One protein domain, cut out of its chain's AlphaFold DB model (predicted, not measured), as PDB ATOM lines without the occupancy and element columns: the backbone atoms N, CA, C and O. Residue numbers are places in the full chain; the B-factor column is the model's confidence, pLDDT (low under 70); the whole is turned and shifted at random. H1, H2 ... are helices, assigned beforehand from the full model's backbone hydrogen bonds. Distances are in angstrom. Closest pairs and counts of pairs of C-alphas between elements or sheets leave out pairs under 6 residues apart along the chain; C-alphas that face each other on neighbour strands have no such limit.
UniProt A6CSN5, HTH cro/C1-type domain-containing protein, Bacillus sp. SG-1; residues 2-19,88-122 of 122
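This is residues 2 to 19 and 88 to 122 of the 122 residues of the protein "HTH cro/C1-type domain-containing protein" of Bacillus sp. SG-1 (UniProt A6CSN5). Three helices make an open, flat, three-sided frame: H1 and H3 form two long sides that meet near the start of H1 and the end of H3 and spread apart from there, and H2 stands across the wide end without touching either. The middle of the frame is empty, and a loop of residues 100 to 106 turns the corner from H2 to H3. The printed part has 53 residues with three named helices, in the order H1, H2, H3, and no named strand; the class is all helix. The whole is loose, with a radius of gyration of the C-alphas of 12.7 A, and the C-alphas span 33 by 26 by 11 A.

The printed part begins with H1, residues 2 to 16, which runs 21.1 A from C-alpha 2 at (109.579, 71.739, 115.040) to C-alpha 16 at (101.875, 62.569, 97.650). Residues 17 to 19 follow before the cut. H2, residues 88 to 99, begins after the cut at C-alpha 88, (102.646, 61.515, 84.358), and measures 16.8 A from first to last C-alpha. H3, residues 107 to 121, is 21.7 A long and ends at C-alpha 121, (102.924, 75.638, 115.076).

H1 and H3 touch, with 6 pairs of C-alphas within 8 A. Their closest C-alphas, those of Lys 5 and Met 120, are 6.2 A apart. H3 touches H1 with residues 116 to 121 alone. The two helices run opposite ways at a shallow tilt of 31 degrees, and their centres are 12.8 A apart. Residues 10 to 15 of H1 stand free. H2 touches no helix: it is apart from H1, and only just apart from H3, with their closest C-alphas at 8.2 A. In H1, H2 and H3 every O i to N i+4 pair is within hydrogen-bond range.

The two C-alphas farthest apart, those of Glu 88 and Gln 122, are 34.5 A from each other, while the first and last printed C-alphas, of Ile 2 and Gln 122, are 8.9 A apart. Residues 20 to 87 are not printed, and the gap from C-alpha 19 to C-alpha 88 is 9.4 A; the link from H1 to H2 runs across this cut. The link from H2 to H3, of 7 residues, is short. Gln 122 is the chain's last residue. The mean pLDDT of the printed part is 91.9, and residues 2 to 3 are under 70.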
ATOM      1  N   ILE A   2     109.778  71.123 116.380       63.34
ATOM      2  CA  ILE A   2     109.579  71.739 115.040       63.34
ATOM      3  C   ILE A   2     110.297  70.968 113.914       63.34
ATOM      4  O   ILE A   2     109.664  70.566 112.947       63.34
ATOM      5  N   HIS A   3     111.587  70.649 114.075       65.75
ATOM      6  CA  HIS A   3     112.353  69.913 113.053       65.75
ATOM      7  C   HIS A   3     111.786  68.526 112.700       65.75
ATOM      8  O   HIS A   3     111.915  68.086 111.563       65.75
ATOM      9  N   GLN A   4     111.155  67.830 113.653       72.62
ATOM     10  CA  GLN A   4     110.515  66.540 113.377       72.62
ATOM     11  C   GLN A   4     109.237  66.731 112.554       72.62
ATOM     12  O   GLN A   4     109.040  66.011 111.583       72.62
ATOM     13  N   LYS A   5     108.432  67.750 112.878       79.81
ATOM     14  CA  LYS A   5     107.196  68.087 112.156       79.81
ATOM     15  C   LYS A   5     107.479  68.518 110.717       79.81
ATOM     16  O   LYS A   5     106.831  68.033 109.796       79.81
ATOM     17  N   THR A   6     108.508  69.343 110.503       78.88
ATOM     18  CA  THR A   6     108.955  69.720 109.152       78.88
ATOM     19  C   THR A   6     109.412  68.502 108.346       78.88
ATOM     20  O   THR A   6     109.045  68.377 107.183       78.88
ATOM     21  N   ASN A   7     110.156  67.570 108.955       86.75
ATOM     22  CA  ASN A   7     110.553  66.338 108.270       86.75
ATOM     23  C   ASN A   7     109.344  65.472 107.887       86.75
ATOM     24  O   ASN A   7     109.341  64.914 106.794       86.75
ATOM     25  N   THR A   8     108.313  65.386 108.734       90.88
ATOM     26  CA  THR A   8     107.070  64.672 108.406       90.88
ATOM     27  C   THR A   8     106.366  65.287 107.196       90.88
ATOM     28  O   THR A   8     106.031  64.558 106.270       90.88
ATOM     29  N   ILE A   9     106.223  66.618 107.148       92.88
ATOM     30  CA  ILE A   9     105.627  67.321 105.994       92.88
ATOM     31  C   ILE A   9     106.400  67.011 104.704       92.88
ATOM     32  O   ILE A   9     105.800  66.776 103.654       92.88
ATOM     33  N   VAL A  10     107.735  66.977 104.770       91.50
ATOM     34  CA  VAL A  10     108.574  66.621 103.618       91.50
ATOM     35  C   VAL A  10     108.324  65.176 103.182       91.50
ATOM     36  O   VAL A  10     108.136  64.944 101.993       91.50
ATOM     37  N   ILE A  11     108.288  64.216 104.110       91.19
ATOM     38  CA  ILE A  11     108.041  62.798 103.792       91.19
ATOM     39  C   ILE A  11     106.677  62.621 103.120       91.19
ATOM     40  O   ILE A  11     106.605  62.034 102.047       91.19
ATOM     41  N   GLU A  12     105.623  63.205 103.683       92.94
ATOM     42  CA  GLU A  12     104.277  63.137 103.101       92.94
ATOM     43  C   GLU A  12     104.205  63.803 101.722       92.94
ATOM     44  O   GLU A  12     103.480  63.346 100.845       92.94
ATOM     45  N   THR A  13     104.983  64.866 101.492       94.25
ATOM     46  CA  THR A  13     105.086  65.488 100.163       94.25
ATOM     47  C   THR A  13     105.712  64.526  99.152       94.25
ATOM     48  O   THR A  13     105.237  64.435  98.020       94.25
ATOM     49  N   LEU A  14     106.758  63.795  99.552       92.25
ATOM     50  CA  LEU A  14     107.407  62.791  98.705       92.25
ATOM     51  C   LEU A  14     106.473  61.610  98.399       92.25
ATOM     52  O   LEU A  14     106.550  61.059  97.306       92.25
ATOM     53  N   GLU A  15     105.592  61.245  99.334       93.06
ATOM     54  CA  GLU A  15     104.565  60.212  99.145       93.06
ATOM     55  C   GLU A  15     103.404  60.697  98.263       93.06
ATOM     56  O   GLU A  15     102.927  59.951  97.412       93.06
ATOM     57  N   LYS A  16     102.967  61.956  98.429       94.94
ATOM     58  CA  LYS A  16     101.875  62.569  97.650       94.94
ATOM     59  C   LYS A  16     102.227  62.713  96.170       94.94
ATOM     60  O   LYS A  16     101.343  62.622  95.323       94.94
ATOM     61  N   PHE A  17     103.493  62.982  95.861       96.56
ATOM     62  CA  PHE A  17     103.958  63.228  94.500       96.56
ATOM     63  C   PHE A  17     104.970  62.157  94.096       96.56
ATOM     64  O   PHE A  17     106.178  62.377  94.252       96.56
ATOM     65  N   PRO A  18     104.507  60.994  93.600       94.69
ATOM     66  CA  PRO A  18     105.400  59.934  93.162       94.69
ATOM     67  C   PRO A  18     106.358  60.438  92.080       94.69
ATOM     68  O   PRO A  18     106.006  61.217  91.188       94.69
ATOM     69  N   HIS A  19     107.616  60.044  92.239       94.56
ATOM     70  CA  HIS A  19     108.723  60.512  91.428       94.56
ATOM     71  C   HIS A  19     109.852  59.489  91.413       94.56
ATOM     72  O   HIS A  19     110.004  58.646  92.302       94.56
ATOM     73  N   GLU A  88     103.415  60.758  85.356       97.44
ATOM     74  CA  GLU A  88     102.646  61.515  84.358       97.44
ATOM     75  C   GLU A  88     101.434  62.233  84.969       97.44
ATOM     76  O   GLU A  88     101.220  63.416  84.709       97.44
ATOM     77  N   GLU A  89     100.707  61.566  85.869       97.12
ATOM     78  CA  GLU A  89      99.563  62.144  86.584       97.12
ATOM     79  C   GLU A  89      99.949  63.392  87.394       97.12
ATOM     80  O   GLU A  89      99.236  64.399  87.390       97.12
ATOM     81  N   VAL A  90     101.113  63.363  88.051       97.88
ATOM     82  CA  VAL A  90     101.642  64.499  88.818       97.88
ATOM     83  C   VAL A  90     102.047  65.635  87.881       97.88
ATOM     84  O   VAL A  90     101.804  66.805  88.178       97.88
ATOM     85  N   VAL A  91     102.650  65.312  86.735       98.00
ATOM     86  CA  VAL A  91     103.034  66.308  85.727       98.00
ATOM     87  C   VAL A  91     101.804  67.023  85.172       98.00
ATOM     88  O   VAL A  91     101.814  68.257  85.098       98.00
ATOM     89  N   GLU A  92     100.753  66.288  84.818       97.94
ATOM     90  CA  GLU A  92      99.499  66.860  84.319       97.94
ATOM     91  C   GLU A  92      98.794  67.698  85.389       97.94
ATOM     92  O   GLU A  92      98.399  68.839  85.120       97.94
ATOM     93  N   TYR A  93      98.758  67.216  86.635       96.81
ATOM     94  CA  TYR A  93      98.292  68.002  87.775       96.81
ATOM     95  C   TYR A  93      99.059  69.329  87.896       96.81
ATOM     96  O   TYR A  93      98.454  70.400  87.838       96.81
ATOM     97  N   PHE A  94     100.394  69.302  87.952       96.94
ATOM     98  CA  PHE A  94     101.210  70.517  88.059       96.94
ATOM     99  C   PHE A  94     101.072  71.455  86.856       96.94
ATOM    100  O   PHE A  94     101.197  72.672  87.003       96.94
ATOM    101  N   ARG A  95     100.853  70.929  85.647       97.19
ATOM    102  CA  ARG A  95     100.574  71.748  84.458       97.19
ATOM    103  C   ARG A  95      99.238  72.471  84.595       97.19
ATOM    104  O   ARG A  95      99.217  73.684  84.397       97.19
ATOM    105  N   SER A  96      98.176  71.761  84.974       96.50
ATOM    106  CA  SER A  96      96.848  72.353  85.171       96.50
ATOM    107  C   SER A  96      96.833  73.404  86.287       96.50
ATOM    108  O   SER A  96      96.337  74.508  86.075       96.50
ATOM    109  N   GLU A  97      97.473  73.123  87.425       96.56
ATOM    110  CA  GLU A  97      97.601  74.063  88.544       96.56
ATOM    111  C   GLU A  97      98.341  75.335  88.119       96.56
ATOM    112  O   GLU A  97      97.875  76.446  88.367       96.56
ATOM    113  N   ARG A  98      99.465  75.201  87.400       95.44
ATOM    114  CA  ARG A  98     100.228  76.361  86.910       95.44
ATOM    115  C   ARG A  98      99.423  77.270  85.986       95.44
ATOM    116  O   ARG A  98      99.635  78.477  86.015       95.44
ATOM    117  N   GLN A  99      98.515  76.723  85.182       95.56
ATOM    118  CA  GLN A  99      97.653  77.526  84.305       95.56
ATOM    119  C   GLN A  99      96.622  78.350  85.083       95.56
ATOM    120  O   GLN A  99      96.171  79.383  84.597       95.56
ATOM    121  N   GLN A 100      96.259  77.903  86.285       94.81
ATOM    122  CA  GLN A 100      95.268  78.545  87.147       94.81
ATOM    123  C   GLN A 100      95.904  79.457  88.206       94.81
ATOM    124  O   GLN A 100      95.189  80.048  89.016       94.81
ATOM    125  N   MET A 101      97.237  79.575  88.226       94.75
ATOM    126  CA  MET A 101      97.946  80.409  89.193       94.75
ATOM    127  C   MET A 101      97.587  81.882  89.028       94.75
ATOM    128  O   MET A 101      97.694  82.456  87.945       94.75
ATOM    129  N   GLN A 102      97.248  82.510  90.148       92.69
ATOM    130  CA  GLN A 102      97.086  83.953  90.261       92.69
ATOM    131  C   GLN A 102      97.963  84.438  91.412       92.69
ATOM    132  O   GLN A 102      97.962  83.848  92.493       92.69
ATOM    133  N   ASP A 103      98.776  85.461  91.146       92.69
ATOM    134  CA  ASP A 103      99.733  86.030  92.104       92.69
ATOM    135  C   ASP A 103     100.670  84.988  92.750       92.69
ATOM    136  O   ASP A 103     101.052  85.096  93.913       92.69
ATOM    137  N   GLY A 104     101.041  83.949  91.991       91.75
ATOM    138  CA  GLY A 104     101.947  82.886  92.439       91.75
ATOM    139  C   GLY A 104     101.297  81.766  93.258       91.75
ATOM    140  O   GLY A 104     102.013  80.888  93.739       91.75
ATOM    141  N   PHE A 105      99.967  81.757  93.399       95.50
ATOM    142  CA  PHE A 105      99.239  80.731  94.145       95.50
ATOM    143  C   PHE A 105      98.063  80.156  93.355       95.50
ATOM    144  O   PHE A 105      97.384  80.857  92.606       95.50
ATOM    145  N   THR A 106      97.765  78.886  93.607       96.25
ATOM    146  CA  THR A 106      96.469  78.267  93.307       96.25
ATOM    147  C   THR A 106      95.640  78.124  94.583       96.25
ATOM    148  O   THR A 106      96.131  78.321  95.702       96.25
ATOM    149  N   SER A 107      94.367  77.751  94.440       94.69
ATOM    150  CA  SER A 107      93.513  77.420  95.586       94.69
ATOM    151  C   SER A 107      94.056  76.234  96.394       94.69
ATOM    152  O   SER A 107      93.969  76.258  97.621       94.69
ATOM    153  N   ASP A 108      94.645  75.221  95.744       95.06
ATOM    154  CA  ASP A 108      95.278  74.088  96.437       95.06
ATOM    155  C   ASP A 108      96.539  74.518  97.197       95.06
ATOM    156  O   ASP A 108      96.730  74.142  98.355       95.06
ATOM    157  N   MET A 109      97.366  75.387  96.601       95.81
ATOM    158  CA  MET A 109      98.554  75.921  97.272       95.81
ATOM    159  C   MET A 109      98.199  76.730  98.521       95.81
ATOM    160  O   MET A 109      98.885  76.600  99.532       95.81
ATOM    161  N   LYS A 110      97.126  77.535  98.486       96.31
ATOM    162  CA  LYS A 110      96.655  78.294  99.660       96.31
ATOM    163  C   LYS A 110      96.210  77.363 100.789       96.31
ATOM    164  O   LYS A 110      96.674  77.515 101.914       96.31
ATOM    165  N   LYS A 111      95.416  76.335 100.471       95.62
ATOM    166  CA  LYS A 111      95.013  75.305 101.445       95.62
ATOM    167  C   LYS A 111      96.217  74.560 102.023       95.62
ATOM    168  O   LYS A 111      96.286  74.326 103.228       95.62
ATOM    169  N   THR A 112      97.180  74.203 101.173       95.62
ATOM    170  CA  THR A 112      98.420  73.532 101.589       95.62
ATOM    171  C   THR A 112      99.251  74.429 102.511       95.62
ATOM    172  O   THR A 112      99.780  73.948 103.512       95.62
ATOM    173  N   LEU A 113      99.343  75.730 102.209       94.88
ATOM    174  CA  LEU A 113     100.034  76.719 103.037       94.88
ATOM    175  C   LEU A 113      99.397  76.824 104.429       94.88
ATOM    176  O   LEU A 113     100.115  76.710 105.419       94.88
ATOM    177  N   GLU A 114      98.075  77.000 104.500       95.44
ATOM    178  CA  GLU A 114      97.319  77.079 105.760       95.44
ATOM    179  C   GLU A 114      97.506  75.805 106.594       95.44
ATOM    180  O   GLU A 114      97.928  75.867 107.749       95.44
ATOM    181  N   THR A 115      97.321  74.640 105.966       94.62
ATOM    182  CA  THR A 115      97.478  73.332 106.620       94.62
ATOM    183  C   THR A 115      98.889  73.152 107.183       94.62
ATOM    184  O   THR A 115      99.069  72.742 108.330       94.62
ATOM    185  N   ASN A 116      99.923  73.461 106.395       94.25
ATOM    186  CA  ASN A 116     101.305  73.304 106.842       94.25
ATOM    187  C   ASN A 116     101.671  74.319 107.932       94.25
ATOM    188  O   ASN A 116     102.397  73.964 108.860       94.25
ATOM    189  N   PHE A 117     101.151  75.548 107.860       93.81
ATOM    190  CA  PHE A 117     101.353  76.559 108.894       93.81
ATOM    191  C   PHE A 117     100.790  76.105 110.245       93.81
ATOM    192  O   PHE A 117     101.488  76.191 111.256       93.81
ATOM    193  N   GLU A 118      99.572  75.564 110.276       92.38
ATOM    194  CA  GLU A 118      98.983  75.021 111.504       92.38
ATOM    195  C   GLU A 118      99.820  73.865 112.062       92.38
ATOM    196  O   GLU A 118     100.195  73.873 113.234       92.38
ATOM    197  N   ARG A 119     100.201  72.908 111.211       90.75
ATOM    198  CA  ARG A 119     100.981  71.724 111.612       90.75
ATOM    199  C   ARG A 119     102.381  72.043 112.127       90.75
ATOM    200  O   ARG A 119     102.927  71.274 112.915       90.75
ATOM    201  N   MET A 120     102.993  73.130 111.659       89.44
ATOM    202  CA  MET A 120     104.311  73.567 112.130       89.44
ATOM    203  C   MET A 120     104.256  74.240 113.508       89.44
ATOM    204  O   MET A 120     105.267  74.218 114.213       89.44
ATOM    205  N   ASN A 121     103.110  74.829 113.866       85.88
ATOM    206  CA  ASN A 121     102.924  75.638 115.076       85.88
ATOM    207  C   ASN A 121     102.140  74.937 116.197       85.88
ATOM    208  O   ASN A 121     102.260  75.339 117.355       85.88
ATOM    209  N   GLN A 122     101.362  73.900 115.881       75.62
ATOM    210  CA  GLN A 122     100.958  72.870 116.849       75.62
ATOM    211  C   GLN A 122     102.189  72.101 117.303       75.62
ATOM    212  O   GLN A 122     102.196  71.464 118.382       75.62
TER     213      GLN A 122